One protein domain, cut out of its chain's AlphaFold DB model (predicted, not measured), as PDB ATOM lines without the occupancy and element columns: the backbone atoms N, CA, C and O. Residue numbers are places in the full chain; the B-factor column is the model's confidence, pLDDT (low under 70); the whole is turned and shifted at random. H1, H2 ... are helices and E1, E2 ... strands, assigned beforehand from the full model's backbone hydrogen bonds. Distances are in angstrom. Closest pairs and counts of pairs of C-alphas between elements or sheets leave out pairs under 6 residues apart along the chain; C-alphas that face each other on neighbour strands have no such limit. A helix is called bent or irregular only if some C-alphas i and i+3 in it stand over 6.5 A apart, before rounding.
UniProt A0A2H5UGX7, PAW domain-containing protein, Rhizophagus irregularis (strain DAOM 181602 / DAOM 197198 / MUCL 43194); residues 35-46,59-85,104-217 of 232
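AT A GLANCE: This is residues 35 to 46, 59 to 85 and 104 to 217 of the 232 residues of the protein "PAW domain-containing protein" of Rhizophagus irregularis (strain DAOM 181602 / DAOM 197198 / MUCL 43194) (UniProt A0A2H5UGX7). This is a rod-shaped sandwich of strands, two sheets partly face to face: E2-E5-E13-E8-E9 runs along the length, and the strongly twisted E3-E4-E14-E7-E11-E10 covers it toward one end, with its strands crossed over it at 41 degrees. Toward the other end lies a small third sheet, E1-E6-E12, with the short helix H1 packed beside E6 and the end of E8, while residues 148 to 153 stick out as a free loop. The printed part has 153 residues with fourteen named strands and one named helix, H1 coming between E12 and E13; the class is mostly strand, and each sheet is antiparallel throughout. The whole is only just compact, close to loose, with a radius of gyration of the C-alphas of 17.6 A and spans of 60 by 28 by 27 A.

HOW THE PARTS SIT: E1, residues 35 to 41, is an edge strand antiparallel to E6, residues 118 to 126, with N 36 and O 124 2.8 A apart. E6 bends by 69 degrees at residue 121, and its other neighbour is E12, residues 179 to 181, with N 125 and O 180 2.9 A apart. E2, residues 63 to 65, is antiparallel to E5, residues 104 to 112, with N 65 and O 106 at 2.9 A. E2 runs on into E3, residues 68 to 72, at 61 degrees. E3 forms a hairpin with E4, residues 77 to 81, where N 70 and O 79 are 2.9 A apart. E14, residues 210 to 216, has staggered pairing: its residues 212 to 216 pair with E4, with N 80 and O 212 at 2.9 A, and its residues 210 to 212 with E7, residues 129 to 132, with N 130 and O 211 at 2.9 A. E7 is antiparallel to E11, residues 171 to 176, with N 131 and O 174 at 2.8 A; E11 and E10, residues 164 to 168, form a hairpin, with N 166 and O 173 at 2.8 A. E13, residues 191 to 199, is the neighbour of E5, with N 107 and O 196 at 2.9 A, and of E8, residues 137 to 144, with N 195 and O 141 at 2.8 A. E8 and E9, residues 157 to 159, form a hairpin, with N 142 and O 157 at 2.9 A. The facing parts of the two larger sheets are 10.3 A centre to centre, their best planes 10 degrees apart. E4 with E14, E5 with E13, E6 with E12 and E7 with E11 make a jelly roll, one long hairpin of four nested antiparallel pairs wound over both sheets. H1, residues 183 to 186, is on the sheet E1-E6-E12 at a height of 5.4 A, over none of its strands; its closest C-alpha pair with E6 is Leu 123 and Ser 183, 4.6 A. H1 only grazes the five-stranded sheet, with residues 185 to 186, and is too short for an O i to N i+4 pair; its one O i to N i+3 pair is within range.

IN THESE COORDINATES: E1 begins at C-alpha 35, (-41.082, -47.437, 23.433), and measures 18.7 A. E5 is 26.5 A long, E6 22.1 A, E8 23.6 A and E13 26.4 A. E14 ends at C-alpha 216, (-59.614, -52.427, 31.518).

THE WHOLE: The C-alphas farthest apart, Ser 45 and Tyr 170, are 62.4 A apart. Residues 47 to 58 and 86 to 103 are not printed, with C-alpha gaps of 31.5 A and 12.0 A. The link E8 to E9 is long. Mean pLDDT of the printed part is 76.0; 31 residues are under 70, among them 35 to 46 and 201 to 205.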
ATOM      1  N   VAL A  35     -42.228 -47.471  24.348       40.25
ATOM      2  CA  VAL A  35     -41.082 -47.437  23.433       40.25
ATOM      3  C   VAL A  35     -39.796 -47.598  24.230       40.25
ATOM      4  O   VAL A  35     -39.494 -46.801  25.118       40.25
ATOM      5  N   CYS A  36     -39.026 -48.632  23.910       41.78
ATOM      6  CA  CYS A  36     -37.716 -48.884  24.490       41.78
ATOM      7  C   CYS A  36     -36.640 -48.591  23.446       41.78
ATOM      8  O   CYS A  36     -36.608 -49.208  22.381       41.78
ATOM      9  N   ILE A  37     -35.762 -47.641  23.764       41.41
ATOM     10  CA  ILE A  37     -34.782 -47.087  22.829       41.41
ATOM     11  C   ILE A  37     -33.421 -47.086  23.498       41.41
ATOM     12  O   ILE A  37     -33.264 -46.536  24.588       41.41
ATOM     13  N   GLU A  38     -32.429 -47.663  22.829       37.75
ATOM     14  CA  GLU A  38     -31.031 -47.510  23.212       37.75
ATOM     15  C   GLU A  38     -30.381 -46.466  22.303       37.75
ATOM     16  O   GLU A  38     -30.383 -46.599  21.075       37.75
ATOM     17  N   LEU A  39     -29.824 -45.421  22.908       32.69
ATOM     18  CA  LEU A  39     -29.188 -44.303  22.217       32.69
ATOM     19  C   LEU A  39     -27.667 -44.352  22.410       32.69
ATOM     20  O   LEU A  39     -27.183 -44.638  23.502       32.69
ATOM     21  N   ILE A  40     -26.911 -44.032  21.358       41.75
ATOM     22  CA  ILE A  40     -25.456 -43.837  21.412       41.75
ATOM     23  C   ILE A  40     -25.153 -42.362  21.166       41.75
ATOM     24  O   ILE A  40     -25.566 -41.797  20.156       41.75
ATOM     25  N   GLN A  41     -24.384 -41.742  22.059       42.94
ATOM     26  CA  GLN A  41     -23.883 -40.385  21.861       42.94
ATOM     27  C   GLN A  41     -22.690 -40.394  20.901       42.94
ATOM     28  O   GLN A  41     -21.723 -41.128  21.121       42.94
ATOM     29  N   ARG A  42     -22.705 -39.554  19.861       43.75
ATOM     30  CA  ARG A  42     -21.485 -39.271  19.086       43.75
ATOM     31  C   ARG A  42     -20.684 -38.184  19.833       43.75
ATOM     32  O   ARG A  42     -21.247 -37.154  20.188       43.75
ATOM     33  N   GLN A  43     -19.395 -38.396  20.130       48.03
ATOM     34  CA  GLN A  43     -18.531 -37.383  20.792       48.03
ATOM     35  C   GLN A  43     -18.571 -36.041  20.009       48.03
ATOM     36  O   GLN A  43     -18.595 -36.076  18.782       48.03
ATOM     37  N   LYS A  44     -18.630 -34.837  20.618       43.12
ATOM     38  CA  LYS A  44     -17.637 -34.209  21.520       43.12
ATOM     39  C   LYS A  44     -18.235 -33.101  22.435       43.12
ATOM     40  O   LYS A  44     -19.109 -32.347  22.029       43.12
ATOM     41  N   SER A  45     -17.584 -32.951  23.597       39.44
ATOM     42  CA  SER A  45     -17.672 -31.940  24.675       39.44
ATOM     43  C   SER A  45     -18.845 -32.018  25.662       39.44
ATOM     44  O   SER A  45     -20.017 -31.931  25.309       39.44
ATOM     45  N   PHE A  46     -18.462 -32.176  26.933       44.94
ATOM     46  CA  PHE A  46     -19.302 -32.096  28.119       44.94
ATOM     47  C   PHE A  46     -19.941 -30.709  28.218       44.94
ATOM     48  O   PHE A  46     -19.290 -29.742  28.606       44.94
ATOM     49  N   ARG A  59     -49.956 -32.782  24.060       51.00
ATOM     50  CA  ARG A  59     -50.538 -34.108  24.390       51.00
ATOM     51  C   ARG A  59     -49.729 -35.357  23.964       51.00
ATOM     52  O   ARG A  59     -50.253 -36.460  24.044       51.00
ATOM     53  N   GLY A  60     -48.465 -35.215  23.559       59.62
ATOM     54  CA  GLY A  60     -47.581 -36.314  23.165       59.62
ATOM     55  C   GLY A  60     -47.580 -36.670  21.673       59.62
ATOM     56  O   GLY A  60     -46.614 -37.272  21.226       59.62
ATOM     57  N   ALA A  61     -48.588 -36.297  20.882       61.25
ATOM     58  CA  ALA A  61     -48.642 -36.619  19.450       61.25
ATOM     59  C   ALA A  61     -48.049 -35.487  18.595       61.25
ATOM     60  O   ALA A  61     -48.247 -34.312  18.894       61.25
ATOM     61  N   LEU A  62     -47.355 -35.834  17.506       75.62
ATOM     62  CA  LEU A  62     -46.937 -34.857  16.492       75.62
ATOM     63  C   LEU A  62     -48.162 -34.311  15.745       75.62
ATOM     64  O   LEU A  62     -48.277 -33.112  15.522       75.62
ATOM     65  N   GLU A  63     -49.032 -35.223  15.321       80.88
ATOM     66  CA  GLU A  63     -50.199 -34.967  14.485       80.88
ATOM     67  C   GLU A  63     -51.158 -36.150  14.643       80.88
ATOM     68  O   GLU A  63     -50.715 -37.295  14.775       80.88
ATOM     69  N   PHE A  64     -52.459 -35.895  14.619       80.06
ATOM     70  CA  PHE A  64     -53.473 -36.936  14.526       80.06
ATOM     71  C   PHE A  64     -54.671 -36.417  13.734       80.06
ATOM     72  O   PHE A  64     -54.921 -35.214  13.693       80.06
ATOM     73  N   TYR A  65     -55.400 -37.331  13.109       82.62
ATOM     74  CA  TYR A  65     -56.583 -37.056  12.304       82.62
ATOM     75  C   TYR A  65     -57.596 -38.172  12.524       82.62
ATOM     76  O   TYR A  65     -57.223 -39.341  12.416       82.62
ATOM     77  N   ASN A  66     -58.854 -37.815  12.799       81.62
ATOM     78  CA  ASN A  66     -59.944 -38.768  13.015       81.62
ATOM     79  C   ASN A  66     -59.565 -39.853  14.045       81.62
ATOM     80  O   ASN A  66     -59.648 -41.045  13.771       81.62
ATOM     81  N   ILE A  67     -59.048 -39.430  15.205       79.25
ATOM     82  CA  ILE A  67     -58.704 -40.295  16.342       79.25
ATOM     83  C   ILE A  67     -59.294 -39.673  17.600       79.25
ATOM     84  O   ILE A  67     -59.041 -38.501  17.882       79.25
ATOM     85  N   THR A  68     -60.019 -40.465  18.385       75.69
ATOM     86  CA  THR A  68     -60.607 -40.010  19.645       75.69
ATOM     87  C   THR A  68     -60.400 -41.004  20.786       75.69
ATOM     88  O   THR A  68     -60.142 -42.193  20.579       75.69
ATOM     89  N   TYR A  69     -60.483 -40.477  22.006       73.12
ATOM     90  CA  TYR A  69     -60.451 -41.228  23.257       73.12
ATOM     91  C   TYR A  69     -61.849 -41.751  23.574       73.12
ATOM     92  O   TYR A  69     -62.795 -40.967  23.623       73.12
ATOM     93  N   ASN A  70     -61.962 -43.053  23.841       70.81
ATOM     94  CA  ASN A  70     -63.240 -43.704  24.096       70.81
ATOM     95  C   ASN A  70     -63.266 -44.460  25.421       70.81
ATOM     96  O   ASN A  70     -62.265 -45.022  25.875       70.81
ATOM     97  N   VAL A  71     -64.461 -44.465  26.011       70.06
ATOM     98  CA  VAL A  71     -64.789 -45.046  27.313       70.06
ATOM     99  C   VAL A  71     -66.034 -45.912  27.140       70.06
ATOM    100  O   VAL A  71     -67.141 -45.399  26.998       70.06
ATOM    101  N   GLU A  72     -65.873 -47.232  27.162       71.62
ATOM    102  CA  GLU A  72     -66.987 -48.187  27.129       71.62
ATOM    103  C   GLU A  72     -67.350 -48.598  28.559       71.62
ATOM    104  O   GLU A  72     -66.795 -49.560  29.095       71.62
ATOM    105  N   TYR A  73     -68.291 -47.900  29.197       71.06
ATOM    106  CA  TYR A  73     -68.680 -48.193  30.585       71.06
ATOM    107  C   TYR A  73     -69.233 -49.611  30.781       71.06
ATOM    108  O   TYR A  73     -68.864 -50.272  31.749       71.06
ATOM    109  N   ASN A  74     -70.044 -50.111  29.842       75.31
ATOM    110  CA  ASN A  74     -70.654 -51.447  29.930       75.31
ATOM    111  C   ASN A  74     -69.609 -52.569  29.976       75.31
ATOM    112  O   ASN A  74     -69.772 -53.546  30.700       75.31
ATOM    113  N   TRP A  75     -68.520 -52.404  29.224       76.00
ATOM    114  CA  TRP A  75     -67.423 -53.372  29.150       76.00
ATOM    115  C   TRP A  75     -66.247 -53.010  30.053       76.00
ATOM    116  O   TRP A  75     -65.304 -53.788  30.167       76.00
ATOM    117  N   ARG A  76     -66.303 -51.834  30.690       75.19
ATOM    118  CA  ARG A  76     -65.240 -51.238  31.505       75.19
ATOM    119  C   ARG A  76     -63.925 -51.118  30.737       75.19
ATOM    120  O   ARG A  76     -62.866 -51.455  31.261       75.19
ATOM    121  N   LYS A  77     -63.982 -50.623  29.495       73.94
ATOM    122  CA  LYS A  77     -62.818 -50.488  28.603       73.94
ATOM    123  C   LYS A  77     -62.486 -49.048  28.249       73.94
ATOM    124  O   LYS A  77     -63.372 -48.204  28.151       73.94
ATOM    125  N   LEU A  78     -61.201 -48.809  28.004       70.19
ATOM    126  CA  LEU A  78     -60.638 -47.548  27.522       70.19
ATOM    127  C   LEU A  78     -59.752 -47.835  26.308       70.19
ATOM    128  O   LEU A  78     -58.974 -48.788  26.367       70.19
ATOM    129  N   TYR A  79     -59.839 -47.033  25.246       73.56
ATOM    130  CA  TYR A  79     -58.994 -47.157  24.044       73.56
ATOM    131  C   TYR A  79     -58.991 -45.879  23.186       73.56
ATOM    132  O   TYR A  79     -59.821 -44.985  23.371       73.56
ATOM    133  N   LEU A  80     -58.066 -45.805  22.222       77.88
ATOM    134  CA  LEU A  80     -58.176 -44.894  21.081       77.88
ATOM    135  C   LEU A  80     -58.763 -45.636  19.885       77.88
ATOM    136  O   LEU A  80     -58.351 -46.759  19.591       77.88
ATOM    137  N   ALA A  81     -59.675 -44.979  19.183       83.44
ATOM    138  CA  ALA A  81     -60.250 -45.448  17.928       83.44
ATOM    139  C   ALA A  81     -60.483 -44.260  16.993       83.44
ATOM    140  O   ALA A  81     -60.087 -43.135  17.321       83.44
ATOM    141  N   ARG A  82     -61.122 -44.490  15.843       84.75
ATOM    142  CA  ARG A  82     -61.556 -43.385  14.982       84.75
ATOM    143  C   ARG A  82     -62.647 -42.567  15.666       84.75
ATOM    144  O   ARG A  82     -63.250 -43.023  16.635       84.75
ATOM    145  N   GLU A  83     -62.854 -41.329  15.234       79.62
ATOM    146  CA  GLU A  83     -63.942 -40.517  15.772       79.62
ATOM    147  C   GLU A  83     -65.284 -41.143  15.377       79.62
ATOM    148  O   GLU A  83     -65.463 -41.574  14.237       79.62
ATOM    149  N   LYS A  84     -66.217 -41.238  16.334       76.56
ATOM    150  CA  LYS A  84     -67.584 -41.653  16.025       76.56
ATOM    151  C   LYS A  84     -68.181 -40.602  15.091       76.56
ATOM    152  O   LYS A  84     -68.169 -39.418  15.426       76.56
ATOM    153  N   GLU A  85     -68.717 -41.031  13.952       68.06
ATOM    154  CA  GLU A  85     -69.512 -40.141  13.110       68.06
ATOM    155  C   GLU A  85     -70.646 -39.563  13.955       68.06
ATOM    156  O   GLU A  85     -71.327 -40.288  14.686       68.06
ATOM    157  N   SER A 104     -60.646 -43.823   7.297       84.44
ATOM    158  CA  SER A 104     -59.353 -43.891   7.970       84.44
ATOM    159  C   SER A 104     -59.160 -42.821   9.045       84.44
ATOM    160  O   SER A 104     -59.666 -41.705   8.946       84.44
ATOM    161  N   GLY A 105     -58.377 -43.165  10.062       86.44
ATOM    162  CA  GLY A 105     -57.813 -42.234  11.035       86.44
ATOM    163  C   GLY A 105     -56.337 -42.536  11.247       86.44
ATOM    164  O   GLY A 105     -55.877 -43.640  10.956       86.44
ATOM    165  N   TYR A 106     -55.556 -41.572  11.722       88.38
ATOM    166  CA  TYR A 106     -54.152 -41.819  12.038       88.38
ATOM    167  C   TYR A 106     -53.642 -40.963  13.187       88.38
ATOM    168  O   TYR A 106     -54.138 -39.877  13.468       88.38
ATOM    169  N   ILE A 107     -52.568 -41.443  13.803       80.69
ATOM    170  CA  ILE A 107     -51.799 -40.725  14.813       80.69
ATOM    171  C   ILE A 107     -50.306 -40.905  14.543       80.69
ATOM    172  O   ILE A 107     -49.846 -41.989  14.169       80.69
ATOM    173  N   LYS A 108     -49.548 -39.816  14.685       84.06
ATOM    174  CA  LYS A 108     -48.102 -39.764  14.482       84.06
ATOM    175  C   LYS A 108     -47.393 -39.308  15.748       84.06
ATOM    176  O   LYS A 108     -47.825 -38.366  16.410       84.06
ATOM    177  N   TRP A 109     -46.233 -39.896  16.011       80.38
ATOM    178  CA  TRP A 109     -45.294 -39.462  17.044       80.38
ATOM    179  C   TRP A 109     -43.935 -39.203  16.425       80.38
ATOM    180  O   TRP A 109     -43.483 -39.970  15.577       80.38
ATOM    181  N   LYS A 110     -43.268 -38.136  16.866       81.62
ATOM    182  CA  LYS A 110     -41.921 -37.784  16.421       81.62
ATOM    183  C   LYS A 110     -40.943 -37.868  17.580       81.62
ATOM    184  O   LYS A 110     -41.173 -37.280  18.632       81.62
ATOM    185  N   PHE A 111     -39.825 -38.528  17.322       79.38
ATOM    186  CA  PHE A 111     -38.705 -38.680  18.236       79.38
ATOM    187  C   PHE A 111     -37.483 -38.053  17.571       79.38
ATOM    188  O   PHE A 111     -37.089 -38.485  16.489       79.38
ATOM    189  N   ASP A 112     -36.926 -36.999  18.166       78.94
ATOM    190  CA  ASP A 112     -35.828 -36.217  17.588       78.94
ATOM    191  C   ASP A 112     -34.689 -36.083  18.597       78.94
ATOM    192  O   ASP A 112     -34.805 -35.375  19.595       78.94
ATOM    193  N   TYR A 113     -33.589 -36.783  18.336       74.06
ATOM    194  CA  TYR A 113     -32.424 -36.839  19.213       74.06
ATOM    195  C   TYR A 113     -31.231 -36.038  18.692       74.06
ATOM    196  O   TYR A 113     -30.170 -36.027  19.325       74.06
ATOM    197  N   ARG A 114     -31.400 -35.316  17.574       74.50
ATOM    198  CA  ARG A 114     -30.370 -34.417  17.028       74.50
ATOM    199  C   ARG A 114     -29.861 -33.409  18.055       74.50
ATOM    200  O   ARG A 114     -28.645 -33.249  18.133       74.50
ATOM    201  N   PRO A 115     -30.715 -32.768  18.878       71.25
ATOM    202  CA  PRO A 115     -30.217 -31.773  19.821       71.25
ATOM    203  C   PRO A 115     -29.279 -32.330  20.906       71.25
ATOM    204  O   PRO A 115     -28.431 -31.608  21.415       71.25
ATOM    205  N   GLY A 116     -29.410 -33.618  21.243       58.06
ATOM    206  CA  GLY A 116     -28.508 -34.313  22.167       58.06
ATOM    207  C   GLY A 116     -27.317 -34.993  21.480       58.06
ATOM    208  O   GLY A 116     -26.513 -35.640  22.146       58.06
ATOM    209  N   ASN A 117     -27.206 -34.870  20.153       66.81
ATOM    210  CA  ASN A 117     -26.222 -35.567  19.324       66.81
ATOM    211  C   ASN A 117     -26.215 -37.098  19.531       66.81
ATOM    212  O   ASN A 117     -25.158 -37.742  19.549       66.81
ATOM    213  N   PHE A 118     -27.404 -37.681  19.706       70.00
ATOM    214  CA  PHE A 118     -27.568 -39.128  19.815       70.00
ATOM    215  C   PHE A 118     -28.002 -39.741  18.492       70.00
ATOM    216  O   PHE A 118     -28.811 -39.173  17.762       70.00
ATOM    217  N   ILE A 119     -27.510 -40.949  18.246       76.25
ATOM    218  CA  ILE A 119     -28.015 -41.851  17.218       76.25
ATOM    219  C   ILE A 119     -28.695 -43.050  17.874       76.25
ATOM    220  O   ILE A 119     -28.338 -43.462  18.979       76.25
ATOM    221  N   ILE A 120     -29.658 -43.639  17.182       73.75
ATOM    222  CA  ILE A 120     -30.395 -44.805  17.662       73.75
ATOM    223  C   ILE A 120     -29.556 -46.061  17.431       73.75
ATOM    224  O   ILE A 120     -29.037 -46.282  16.340       73.75
ATOM    225  N   LYS A 121     -29.415 -46.911  18.447       67.06
ATOM    226  CA  LYS A 121     -28.746 -48.216  18.327       67.06
ATOM    227  C   LYS A 121     -29.754 -49.346  18.188       67.06
ATOM    228  O   LYS A 121     -29.587 -50.203  17.322       67.06
ATOM    229  N   THR A 122     -30.764 -49.333  19.049       66.88
ATOM    230  CA  THR A 122     -31.877 -50.280  19.046       66.88
ATOM    231  C   THR A 122     -33.175 -49.535  19.331       66.88
ATOM    232  O   THR A 122     -33.190 -48.529  20.046       66.88
ATOM    233  N   LEU A 123     -34.262 -50.022  18.742       77.38
ATOM    234  CA  LEU A 123     -35.611 -49.520  18.944       77.38
ATOM    235  C   LEU A 123     -36.546 -50.716  19.048       77.38
ATOM    236  O   LEU A 123     -36.627 -51.520  18.127       77.38
ATOM    237  N   SER A 124     -37.296 -50.797  20.139       75.12
ATOM    238  CA  SER A 124     -38.412 -51.726  20.268       75.12
ATOM    239  C   SER A 124     -39.656 -51.000  20.753       75.12
ATOM    240  O   SER A 124     -39.576 -50.014  21.490       75.12
ATOM    241  N   MET A 125     -40.813 -51.475  20.316       77.31
ATOM    242  CA  MET A 125     -42.100 -50.878  20.625       77.31
ATOM    243  C   MET A 125     -43.074 -51.962  21.049       77.31
ATOM    244  O   MET A 125     -43.207 -52.976  20.372       77.31
ATOM    245  N   LYS A 126     -43.802 -51.725  22.133       74.75
ATOM    246  CA  LYS A 126     -44.973 -52.512  22.491       74.75
ATOM    247  C   LYS A 126     -46.223 -51.666  22.284       74.75
ATOM    248  O   LYS A 126     -46.329 -50.556  22.804       74.75
ATOM    249  N   LEU A 127     -47.161 -52.206  21.517       72.00
ATOM    250  CA  LEU A 127     -48.426 -51.562  21.197       72.00
ATOM    251  C   LEU A 127     -49.542 -52.602  21.272       72.00
ATOM    252  O   LEU A 127     -49.553 -53.549  20.487       72.00
ATOM    253  N   THR A 128     -50.487 -52.394  22.186       78.25
ATOM    254  CA  THR A 128     -51.710 -53.198  22.242       78.25
ATOM    255  C   THR A 128     -52.665 -52.750  21.141       78.25
ATOM    256  O   THR A 128     -52.978 -51.559  21.038       78.25
ATOM    257  N   GLN A 129     -53.101 -53.700  20.322       82.19
ATOM    258  CA  GLN A 129     -53.930 -53.487  19.138       82.19
ATOM    259  C   GLN A 129     -55.037 -54.520  19.119       82.19
ATOM    260  O   GLN A 129     -54.756 -55.716  19.219       82.19
ATOM    261  N   ASP A 130     -56.261 -54.069  18.908       86.12
ATOM    262  CA  ASP A 130     -57.422 -54.934  18.810       86.12
ATOM    263  C   ASP A 130     -58.207 -54.527  17.554       86.12
ATOM    264  O   ASP A 130     -58.467 -53.340  17.332       86.12
ATOM    265  N   THR A 131     -58.563 -55.502  16.718       87.69
ATOM    266  CA  THR A 131     -59.519 -55.309  15.626       87.69
ATOM    267  C   THR A 131     -60.682 -56.287  15.723       87.69
ATOM    268  O   THR A 131     -60.511 -57.438  16.134       87.69
ATOM    269  N   TRP A 132     -61.869 -55.831  15.332       83.50
ATOM    270  CA  TRP A 132     -63.074 -56.647  15.197       83.50
ATOM    271  C   TRP A 132     -63.524 -56.638  13.750       83.50
ATOM    272  O   TRP A 132     -63.472 -55.597  13.100       83.50
ATOM    273  N   HIS A 133     -64.042 -57.781  13.304       77.06
ATOM    274  CA  HIS A 133     -64.429 -58.037  11.920       77.06
ATOM    275  C   HIS A 133     -63.236 -58.040  10.953       77.06
ATOM    276  O   HIS A 133     -62.137 -57.570  11.254       77.06
ATOM    277  N   ASP A 134     -63.450 -58.625   9.778       72.00
ATOM    278  CA  ASP A 134     -62.387 -58.808   8.790       72.00
ATOM    279  C   ASP A 134     -62.076 -57.538   7.988       72.00
ATOM    280  O   ASP A 134     -61.034 -57.474   7.338       72.00
ATOM    281  N   ASP A 135     -62.938 -56.521   8.058       78.25
ATOM    282  CA  ASP A 135     -62.791 -55.259   7.333       78.25
ATOM    283  C   ASP A 135     -61.935 -54.219   8.071       78.25
ATOM    284  O   ASP A 135     -61.503 -53.241   7.461       78.25
ATOM    285  N   ALA A 136     -61.663 -54.414   9.365       84.44
ATOM    286  CA  ALA A 136     -60.841 -53.506  10.159       84.44
ATOM    287  C   ALA A 136     -59.350 -53.861  10.092       84.44
ATOM    288  O   ALA A 136     -58.940 -55.008  10.286       84.44
ATOM    289  N   GLU A 137     -58.516 -52.841   9.889       87.31
ATOM    290  CA  GLU A 137     -57.068 -53.003   9.749       87.31
ATOM    291  C   GLU A 137     -56.323 -51.906  10.520       87.31
ATOM    292  O   GLU A 137     -56.724 -50.742  10.533       87.31
ATOM    293  N   ILE A 138     -55.213 -52.278  11.161       88.75
ATOM    294  CA  ILE A 138     -54.285 -51.339  11.793       88.75
ATOM    295  C   ILE A 138     -52.951 -51.438  11.059       88.75
ATOM    296  O   ILE A 138     -52.317 -52.492  11.045       88.75
ATOM    297  N   LYS A 139     -52.511 -50.328  10.458       92.06
ATOM    298  CA  LYS A 139     -51.209 -50.231   9.786       92.06
ATOM    299  C   LYS A 139     -50.235 -49.448  10.643       92.06
ATOM    300  O   LYS A 139     -50.495 -48.302  11.009       92.06
ATOM    301  N   ILE A 140     -49.074 -50.039  10.893       91.94
ATOM    302  CA  ILE A 140     -47.954 -49.376  11.556       91.94
ATOM    303  C   ILE A 140     -46.909 -49.055  10.494       91.94
ATOM    304  O   ILE A 140     -46.584 -49.883   9.645       91.94
ATOM    305  N   SER A 141     -46.373 -47.842  10.530       95.75
ATOM    306  CA  SER A 141     -45.289 -47.439   9.641       95.75
ATOM    307  C   SER A 141     -44.307 -46.519  10.346       95.75
ATOM    308  O   SER A 141     -44.681 -45.756  11.239       95.75
ATOM    309  N   ILE A 142     -43.044 -46.594   9.944       94.75
ATOM    310  CA  ILE A 142     -41.947 -45.830  10.533       94.75
ATOM    311  C   ILE A 142     -41.075 -45.221   9.439       94.75
ATOM    312  O   ILE A 142     -40.852 -45.821   8.386       94.75
ATOM    313  N   ILE A 143     -40.584 -44.014   9.686       94.75
ATOM    314  CA  ILE A 143     -39.678 -43.310   8.781       94.75
ATOM    315  C   ILE A 143     -38.596 -42.588   9.590       94.75
ATOM    316  O   ILE A 143     -38.927 -41.938  10.586       94.75
ATOM    317  N   PRO A 144     -37.310 -42.678   9.210       93.31
ATOM    318  CA  PRO A 144     -36.264 -41.853   9.803       93.31
ATOM    319  C   PRO A 144     -36.543 -40.357   9.640       93.31
ATOM    320  O   PRO A 144     -37.226 -39.929   8.708       93.31
ATOM    321  N   LEU A 145     -35.991 -39.533  10.531       89.25
ATOM    322  CA  LEU A 145     -36.031 -38.087  10.333       89.25
ATOM    323  C   LEU A 145     -35.124 -37.665   9.184       89.25
ATOM    324  O   LEU A 145     -33.973 -38.088   9.089       89.25
ATOM    325  N   ALA A 146     -35.639 -36.751   8.364       87.44
ATOM    326  CA  ALA A 146     -34.883 -36.215   7.253       87.44
ATOM    327  C   ALA A 146     -33.600 -35.508   7.694       87.44
ATOM    328  O   ALA A 146     -33.555 -34.716   8.646       87.44
ATOM    329  N   THR A 147     -32.556 -35.787   6.930       81.81
ATOM    330  CA  THR A 147     -31.280 -35.091   6.907       81.81
ATOM    331  C   THR A 147     -31.108 -34.474   5.524       81.81
ATOM    332  O   THR A 147     -31.705 -34.927   4.548       81.81
ATOM    333  N   ARG A 148     -30.211 -33.491   5.405       78.56
ATOM    334  CA  ARG A 148     -29.877 -32.873   4.110       78.56
ATOM    335  C   ARG A 148     -29.393 -33.877   3.052       78.56
ATOM    336  O   ARG A 148     -29.351 -33.535   1.881       78.56
ATOM    337  N   GLN A 149     -28.972 -35.075   3.464       75.44
ATOM    338  CA  GLN A 149     -28.389 -36.092   2.589       75.44
ATOM    339  C   GLN A 149     -29.401 -37.142   2.111       75.44
ATOM    340  O   GLN A 149     -29.165 -37.753   1.077       75.44
ATOM    341  N   ASN A 150     -30.505 -37.367   2.837       79.12
ATOM    342  CA  ASN A 150     -31.433 -38.476   2.567       79.12
ATOM    343  C   ASN A 150     -32.877 -38.038   2.262       79.12
ATOM    344  O   ASN A 150     -33.710 -38.898   1.985       79.12
ATOM    345  N   GLU A 151     -33.173 -36.733   2.256       77.75
ATOM    346  CA  GLU A 151     -34.535 -36.190   2.115       77.75
ATOM    347  C   GLU A 151     -35.294 -36.722   0.889       77.75
ATOM    348  O   GLU A 151     -36.436 -37.151   1.016       77.75
ATOM    349  N   ALA A 152     -34.639 -36.803  -0.273       77.38
ATOM    350  CA  ALA A 152     -35.255 -37.285  -1.514       77.38
ATOM    351  C   ALA A 152     -35.516 -38.807  -1.553       77.38
ATOM    352  O   ALA A 152     -36.226 -39.285  -2.432       77.38
ATOM    353  N   SER A 153     -34.930 -39.574  -0.630       80.19
ATOM    354  CA  SER A 153     -34.990 -41.048  -0.606       80.19
ATOM    355  C   SER A 153     -35.844 -41.623   0.528       80.19
ATOM    356  O   SER A 153     -35.972 -42.843   0.647       80.19
ATOM    357  N   LEU A 154     -36.402 -40.769   1.387       86.50
ATOM    358  CA  LEU A 154     -37.150 -41.207   2.559       86.50
ATOM    359  C   LEU A 154     -38.528 -41.724   2.169       86.50
ATOM    360  O   LEU A 154     -39.332 -41.012   1.575       86.50
ATOM    361  N   ASN A 155     -38.816 -42.950   2.592       90.12
ATOM    362  CA  ASN A 155     -40.108 -43.589   2.412       90.12
ATOM    363  C   ASN A 155     -40.608 -44.153   3.740       90.12
ATOM    364  O   ASN A 155     -39.828 -44.553   4.606       90.12
ATOM    365  N   TRP A 156     -41.930 -44.194   3.890       94.19
ATOM    366  CA  TRP A 156     -42.565 -44.874   5.012       94.19
ATOM    367  C   TRP A 156     -42.345 -46.377   4.893       94.19
ATOM    368  O   TRP A 156     -42.768 -46.988   3.915       94.19
ATOM    369  N   ASN A 157     -41.732 -46.973   5.910       94.88
ATOM    370  CA  ASN A 157     -41.534 -48.411   5.972       94.88
ATOM    371  C   ASN A 157     -42.701 -49.043   6.736       94.88
ATOM    372  O   ASN A 157     -42.931 -48.654   7.888       94.88
ATOM    373  N   PRO A 158     -43.456 -49.976   6.133       94.94
ATOM    374  CA  PRO A 158     -44.483 -50.714   6.853       94.94
ATOM    375  C   PRO A 158     -43.833 -51.628   7.894       94.94
ATOM    376  O   PRO A 158     -42.799 -52.249   7.649       94.94
ATOM    377  N   VAL A 159     -44.457 -51.712   9.064       91.81
ATOM    378  CA  VAL A 159     -44.031 -52.580  10.160       91.81
ATOM    379  C   VAL A 159     -45.018 -53.735  10.248       91.81
ATOM    380  O   VAL A 159     -46.210 -53.517  10.457       91.81
ATOM    381  N   SER A 160     -44.514 -54.960  10.096       87.12
ATOM    382  CA  SER A 160     -45.323 -56.162  10.295       87.12
ATOM    383  C   SER A 160     -45.576 -56.388  11.780       87.12
ATOM    384  O   SER A 160     -44.694 -56.170  12.613       87.12
ATOM    385  N   CYS A 161     -46.776 -56.849  12.104       81.88
ATOM    386  CA  CYS A 161     -47.172 -57.191  13.457       81.88
ATOM    387  C   CYS A 161     -47.921 -58.519  13.433       81.88
ATOM    388  O   CYS A 161     -48.812 -58.716  12.607       81.88
ATOM    389  N   ASP A 162     -47.559 -59.416  14.343       81.06
ATOM    390  CA  ASP A 162     -48.246 -60.691  14.482       81.06
ATOM    391  C   ASP A 162     -49.534 -60.492  15.281       81.06
ATOM    392  O   ASP A 162     -49.522 -59.921  16.380       81.06
ATOM    393  N   PHE A 163     -50.641 -60.988  14.733       80.00
ATOM    394  CA  PHE A 163     -51.949 -60.980  15.375       80.00
ATOM    395  C   PHE A 163     -52.354 -62.391  15.786       80.00
ATOM    396  O   PHE A 163     -52.197 -63.350  15.033       80.00
ATOM    397  N   ILE A 164     -52.942 -62.496  16.972       80.56
ATOM    398  CA  ILE A 164     -53.651 -63.686  17.423       80.56
ATOM    399  C   ILE A 164     -55.124 -63.486  17.077       80.56
ATOM    400  O   ILE A 164     -55.768 -62.569  17.592       80.56
ATOM    401  N   SER A 165     -55.642 -64.341  16.201       82.31
ATOM    402  CA  SER A 165     -57.061 -64.372  15.856       82.31
ATOM    403  C   SER A 165     -57.847 -65.193  16.875       82.31
ATOM    404  O   SER A 165     -57.384 -66.238  17.336       82.31
ATOM    405  N   GLY A 166     -59.061 -64.756  17.187       77.75
ATOM    406  CA  GLY A 166     -60.028 -65.521  17.962       77.75
ATOM    407  C   GLY A 166     -61.455 -65.287  17.477       77.75
ATOM    408  O   GLY A 166     -61.715 -64.454  16.609       77.75
ATOM    409  N   LEU A 167     -62.386 -66.052  18.043       72.75
ATOM    410  CA  LEU A 167     -63.813 -65.992  17.736       72.75
ATOM    411  C   LEU A 167     -64.582 -65.608  18.999       72.75
ATOM    412  O   LEU A 167     -64.403 -66.229  20.046       72.75
ATOM    413  N   SER A 168     -65.441 -64.593  18.899       67.94
ATOM    414  CA  SER A 168     -66.325 -64.159  19.983       67.94
ATOM    415  C   SER A 168     -67.764 -64.085  19.493       67.94
ATOM    416  O   SER A 168     -68.090 -63.174  18.736       67.94
ATOM    417  N   LEU A 169     -68.604 -65.010  19.976       58.78
ATOM    418  CA  LEU A 169     -70.057 -65.163  19.771       58.78
ATOM    419  C   LEU A 169     -70.542 -65.187  18.304       58.78
ATOM    420  O   LEU A 169     -71.227 -66.138  17.959       58.78
ATOM    421  N   TYR A 170     -70.153 -64.237  17.446       64.25
ATOM    422  CA  TYR A 170     -70.416 -64.191  15.995       64.25
ATOM    423  C   TYR A 170     -69.335 -63.448  15.180       64.25
ATOM    424  O   TYR A 170     -69.475 -63.301  13.970       64.25
ATOM    425  N   TRP A 171     -68.252 -62.982  15.814       69.12
ATOM    426  CA  TRP A 171     -67.270 -62.093  15.189       69.12
ATOM    427  C   TRP A 171     -65.846 -62.627  15.318       69.12
ATOM    428  O   TRP A 171     -65.443 -63.120  16.378       69.12
ATOM    429  N   VAL A 172     -65.073 -62.487  14.241       77.75
ATOM    430  CA  VAL A 172     -63.619 -62.656  14.277       77.75
ATOM    431  C   VAL A 172     -63.030 -61.420  14.941       77.75
ATOM    432  O   VAL A 172     -63.353 -60.292  14.568       77.75
ATOM    433  N   TYR A 173     -62.171 -61.629  15.931       84.12
ATOM    434  CA  TYR A 173     -61.350 -60.568  16.494       84.12
ATOM    435  C   TYR A 173     -59.878 -60.913  16.300       84.12
ATOM    436  O   TYR A 173     -59.489 -62.083  16.333       84.12
ATOM    437  N   LYS A 174     -59.050 -59.891  16.113       85.75
ATOM    438  CA  LYS A 174     -57.595 -60.020  16.056       85.75
ATOM    439  C   LYS A 174     -57.006 -59.144  17.139       85.75
ATOM    440  O   LYS A 174     -57.416 -58.002  17.316       85.75
ATOM    441  N   LYS A 175     -56.037 -59.677  17.871       86.44
ATOM    442  CA  LYS A 175     -55.345 -58.937  18.919       86.44
ATOM    443  C   LYS A 175     -53.842 -59.091  18.793       86.44
ATOM    444  O   LYS A 175     -53.351 -60.189  18.546       86.44
ATOM    445  N   SER A 176     -53.115 -58.012  19.045       83.69
ATOM    446  CA  SER A 176     -51.675 -58.051  19.262       83.69
ATOM    447  C   SER A 176     -51.296 -57.308  20.537       83.69
ATOM    448  O   SER A 176     -51.822 -56.240  20.835       83.69
ATOM    449  N   ASP A 177     -50.373 -57.890  21.298       75.75
ATOM    450  CA  ASP A 177     -49.683 -57.244  22.424       75.75
ATOM    451  C   ASP A 177     -48.165 -57.497  22.342       75.75
ATOM    452  O   ASP A 177     -47.444 -57.508  23.343       75.75
ATOM    453  N   SER A 178     -47.685 -57.774  21.128       73.88
ATOM    454  CA  SER A 178     -46.307 -58.168  20.862       73.88
ATOM    455  C   SER A 178     -45.346 -56.987  21.000       73.88
ATOM    456  O   SER A 178     -45.694 -55.828  20.763       73.88
ATOM    457  N   ILE A 179     -44.104 -57.296  21.373       77.69
ATOM    458  CA  ILE A 179     -42.995 -56.343  21.308       77.69
ATOM    459  C   ILE A 179     -42.398 -56.440  19.904       77.69
ATOM    460  O   ILE A 179     -41.925 -57.500  19.505       77.69
ATOM    461  N   LEU A 180     -42.421 -55.334  19.172       80.56
ATOM    462  CA  LEU A 180     -41.877 -55.202  17.829       80.56
ATOM    463  C   LEU A 180     -40.450 -54.661  17.910       80.56
ATOM    464  O   LEU A 180     -40.230 -53.612  18.516       80.56
ATOM    465  N   ASP A 181     -39.489 -55.351  17.299       83.31
ATOM    466  CA  ASP A 181     -38.146 -54.809  17.066       83.31
ATOM    467  C   ASP A 181     -38.160 -53.978  15.779       83.31
ATOM    468  O   ASP A 181     -38.407 -54.488  14.688       83.31
ATOM    469  N   LEU A 182     -37.918 -52.678  15.920       86.88
ATOM    470  CA  LEU A 182     -37.915 -51.705  14.830       86.88
ATOM    471  C   LEU A 182     -36.499 -51.196  14.529       86.88
ATOM    472  O   LEU A 182     -36.329 -50.228  13.783       86.88
ATOM    473  N   SER A 183     -35.473 -51.815  15.117       83.44
ATOM    474  CA  SER A 183     -34.090 -51.344  15.034       83.44
ATOM    475  C   SER A 183     -33.594 -51.259  13.592       83.44
ATOM    476  O   SER A 183     -32.908 -50.304  13.240       83.44
ATOM    477  N   SER A 184     -33.961 -52.215  12.735       93.06
ATOM    478  CA  SER A 184     -33.541 -52.246  11.328       93.06
ATOM    479  C   SER A 184     -33.966 -51.007  10.533       93.06
ATOM    480  O   SER A 184     -33.280 -50.649   9.581       93.06
ATOM    481  N   PHE A 185     -35.046 -50.328  10.933       91.75
ATOM    482  CA  PHE A 185     -35.570 -49.163  10.219       91.75
ATOM    483  C   PHE A 185     -34.866 -47.851  10.570       91.75
ATOM    484  O   PHE A 185     -34.941 -46.901   9.798       91.75
ATOM    485  N   VAL A 186     -34.248 -47.760  11.752       88.19
ATOM    486  CA  VAL A 186     -33.786 -46.475  12.315       88.19
ATOM    487  C   VAL A 186     -32.416 -46.543  12.990       88.19
ATOM    488  O   VAL A 186     -31.942 -45.552  13.541       88.19
ATOM    489  N   LYS A 187     -31.755 -47.703  13.000       86.62
ATOM    490  CA  LYS A 187     -30.417 -47.837  13.579       86.62
ATOM    491  C   LYS A 187     -29.430 -46.929  12.846       86.62
ATOM    492  O   LYS A 187     -29.278 -47.002  11.634       86.62
ATOM    493  N   GLY A 188     -28.705 -46.122  13.611       82.88
ATOM    494  CA  GLY A 188     -27.766 -45.120  13.117       82.88
ATOM    495  C   GLY A 188     -28.396 -43.753  12.844       82.88
ATOM    496  O   GLY A 188     -27.649 -42.792  12.668       82.88
ATOM    497  N   GLU A 189     -29.725 -43.647  12.875       86.94
ATOM    498  CA  GLU A 189     -30.462 -42.409  12.618       86.94
ATOM    499  C   GLU A 189     -30.598 -41.555  13.882       86.94
ATOM    500  O   GLU A 189     -30.530 -42.052  15.007       86.94
ATOM    501  N   TYR A 190     -30.823 -40.253  13.707       80.81
ATOM    502  CA  TYR A 190     -30.961 -39.298  14.820       80.81
ATOM    503  C   TYR A 190     -32.390 -39.173  15.356       80.81
ATOM    504  O   TYR A 190     -32.658 -38.375  16.251       80.81
ATOM    505  N   GLY A 191     -33.339 -39.899  14.782       82.38
ATOM    506  CA  GLY A 191     -34.745 -39.786  15.129       82.38
ATOM    507  C   GLY A 191     -35.632 -40.404  14.065       82.38
ATOM    508  O   GLY A 191     -35.161 -40.789  12.995       82.38
ATOM    509  N   PHE A 192     -36.921 -40.480  14.357       86.81
ATOM    510  CA  PHE A 192     -37.915 -41.062  13.466       86.81
ATOM    511  C   PHE A 192     -39.305 -40.480  13.714       86.81
ATOM    512  O   PHE A 192     -39.565 -39.827  14.731       86.81
ATOM    513  N   ILE A 193     -40.207 -40.742  12.773       88.38
ATOM    514  CA  ILE A 193     -41.643 -40.565  12.940       88.38
ATOM    515  C   ILE A 193     -42.290 -41.945  12.876       88.38
ATOM    516  O   ILE A 193     -42.075 -42.704  11.932       88.38
ATOM    517  N   LEU A 194     -43.079 -42.261  13.894       88.31
ATOM    518  CA  LEU A 194     -43.943 -43.432  13.942       88.31
ATOM    519  C   LEU A 194     -45.357 -42.998  13.569       88.31
ATOM    520  O   LEU A 194     -45.840 -41.994  14.091       88.31
ATOM    521  N   ARG A 195     -46.030 -43.760  12.713       92.00
ATOM    522  CA  ARG A 195     -47.434 -43.558  12.353       92.00
ATOM    523  C   ARG A 195     -48.211 -44.847  12.567       92.00
ATOM    524  O   ARG A 195     -47.821 -45.888  12.041       92.00
ATOM    525  N   ILE A 196     -49.338 -44.732  13.257       89.00
ATOM    526  CA  ILE A 196     -50.371 -45.764  13.315       89.00
ATOM    527  C   ILE A 196     -51.580 -45.247  12.541       89.00
ATOM    528  O   ILE A 196     -52.022 -44.121  12.772       89.00
ATOM    529  N   GLN A 197     -52.094 -46.055  11.623       91.94
ATOM    530  CA  GLN A 197     -53.290 -45.774  10.842       91.94
ATOM    531  C   GLN A 197     -54.360 -46.820  11.161       91.94
ATOM    532  O   GLN A 197     -54.080 -48.016  11.139       91.94
ATOM    533  N   LEU A 198     -55.566 -46.350  11.461       88.50
ATOM    534  CA  LEU A 198     -56.757 -47.144  11.732       88.50
ATOM    535  C   LEU A 198     -57.645 -47.120  10.487       88.50
ATOM    536  O   LEU A 198     -57.995 -46.043  10.005       88.50
ATOM    537  N   LEU A 199     -57.983 -48.292   9.962       86.31
ATOM    538  CA  LEU A 199     -58.803 -48.498   8.769       86.31
ATOM    539  C   LEU A 199     -60.025 -49.365   9.106       86.31
ATOM    540  O   LEU A 199     -60.048 -50.055  10.129       86.31
ATOM    541  N   GLY A 200     -61.038 -49.318   8.241       75.81
ATOM    542  CA  GLY A 200     -62.298 -50.057   8.369       75.81
ATOM    543  C   GLY A 200     -63.377 -49.472   7.458       75.81
ATOM    544  O   GLY A 200     -63.362 -48.258   7.237       75.81
ATOM    545  N   ASN A 201     -64.268 -50.321   6.937       65.31
ATOM    546  CA  ASN A 201     -65.229 -49.967   5.884       65.31
ATOM    547  C   ASN A 201     -66.492 -49.267   6.432       65.31
ATOM    548  O   ASN A 201     -66.624 -49.119   7.639       65.31
ATOM    549  N   SER A 202     -67.391 -48.781   5.570       55.25
ATOM    550  CA  SER A 202     -68.536 -47.903   5.910       55.25
ATOM    551  C   SER A 202     -69.812 -48.612   6.384       55.25
ATOM    552  O   SER A 202     -70.775 -47.953   6.769       55.25
ATOM    553  N   ASP A 203     -69.849 -49.942   6.375       55.16
ATOM    554  CA  ASP A 203     -71.122 -50.666   6.439       55.16
ATOM    555  C   ASP A 203     -71.556 -50.940   7.888       55.16
ATOM    556  O   ASP A 203     -71.662 -52.082   8.312       55.16
ATOM    557  N   TRP A 204     -71.873 -49.874   8.633       53.66
ATOM    558  CA  TRP A 204     -72.588 -49.879   9.927       53.66
ATOM    559  C   TRP A 204     -71.662 -50.047  11.158       53.66
ATOM    560  O   TRP A 204     -71.043 -51.086  11.368       53.66
ATOM    561  N   VAL A 205     -71.562 -48.980  11.971       58.19
ATOM    562  CA  VAL A 205     -70.746 -48.832  13.206       58.19
ATOM    563  C   VAL A 205     -69.332 -49.406  13.078       58.19
ATOM    564  O   VAL A 205     -69.034 -50.518  13.511       58.19
ATOM    565  N   THR A 206     -68.437 -48.641  12.452       70.25
ATOM    566  CA  THR A 206     -67.082 -49.125  12.142       70.25
ATOM    567  C   THR A 206     -65.966 -48.319  12.787       70.25
ATOM    568  O   THR A 206     -64.805 -48.736  12.757       70.25
ATOM    569  N   TRP A 207     -66.280 -47.174  13.390       77.81
ATOM    570  CA  TRP A 207     -65.284 -46.253  13.938       77.81
ATOM    571  C   TRP A 207     -64.450 -46.886  15.065       77.81
ATOM    572  O   TRP A 207     -63.256 -46.601  15.166       77.81
ATOM    573  N   ASP A 208     -65.038 -47.798  15.844       78.75
ATOM    574  CA  ASP A 208     -64.424 -48.506  16.971       78.75
ATOM    575  C   ASP A 208     -63.916 -49.910  16.627       78.75
ATOM    576  O   ASP A 208     -63.381 -50.584  17.499       78.75
ATOM    577  N   LYS A 209     -64.023 -50.375  15.379       86.06
ATOM    578  CA  LYS A 209     -63.558 -51.722  15.011       86.06
ATOM    579  C   LYS A 209     -62.039 -51.858  14.963       86.06
ATOM    580  O   LYS A 209     -61.539 -52.976  14.994       86.06
ATOM    581  N   SER A 210     -61.298 -50.760  14.869       87.62
ATOM    582  CA  SER A 210     -59.841 -50.735  14.998       87.62
ATOM    583  C   SER A 210     -59.468 -49.887  16.206       87.62
ATOM    584  O   SER A 210     -59.737 -48.688  16.255       87.62
ATOM    585  N   GLN A 211     -58.865 -50.523  17.209       86.50
ATOM    586  CA  GLN A 211     -58.568 -49.903  18.493       86.50
ATOM    587  C   GLN A 211     -57.109 -50.099  18.870       86.50
ATOM    588  O   GLN A 211     -56.534 -51.177  18.715       86.50
ATOM    589  N   ILE A 212     -56.522 -49.052  19.436       80.00
ATOM    590  CA  ILE A 212     -55.185 -49.104  20.019       80.00
ATOM    591  C   ILE A 212     -55.238 -48.723  21.491       80.00
ATOM    592  O   ILE A 212     -56.077 -47.930  21.923       80.00
ATOM    593  N   PHE A 213     -54.325 -49.305  22.267       75.69
ATOM    594  CA  PHE A 213     -54.237 -49.130  23.718       75.69
ATOM    595  C   PHE A 213     -55.482 -49.608  24.490       75.69
ATOM    596  O   PHE A 213     -55.769 -49.082  25.568       75.69
ATOM    597  N   ARG A 214     -56.216 -50.611  23.973       75.50
ATOM    598  CA  ARG A 214     -57.387 -51.166  24.673       75.50
ATOM    599  C   ARG A 214     -56.999 -51.802  26.004       75.50
ATOM    600  O   ARG A 214     -56.160 -52.699  26.066       75.50
ATOM    601  N   GLN A 215     -57.668 -51.377  27.070       67.25
ATOM    602  CA  GLN A 215     -57.404 -51.831  28.438       67.25
ATOM    603  C   GLN A 215     -58.650 -51.777  29.328       67.25
ATOM    604  O   GLN A 215     -59.620 -51.094  29.007       67.25
ATOM    605  N   GLU A 216     -58.601 -52.491  30.454       70.56
ATOM    606  CA  GLU A 216     -59.614 -52.427  31.518       70.56
ATOM    607  C   GLU A 216     -59.519 -51.107  32.297       70.56
ATOM    608  O   GLU A 216     -58.417 -50.691  32.647       70.56
ATOM    609  N   MET A 217     -60.659 -50.518  32.662       63.50
ATOM    610  CA  MET A 217     -60.744 -49.365  33.574       63.50
ATOM    611  C   MET A 217     -60.233 -49.693  34.986       63.50
ATOM    612  O   MET A 217     -59.708 -48.830  35.678       63.50
TER     613      MET A 217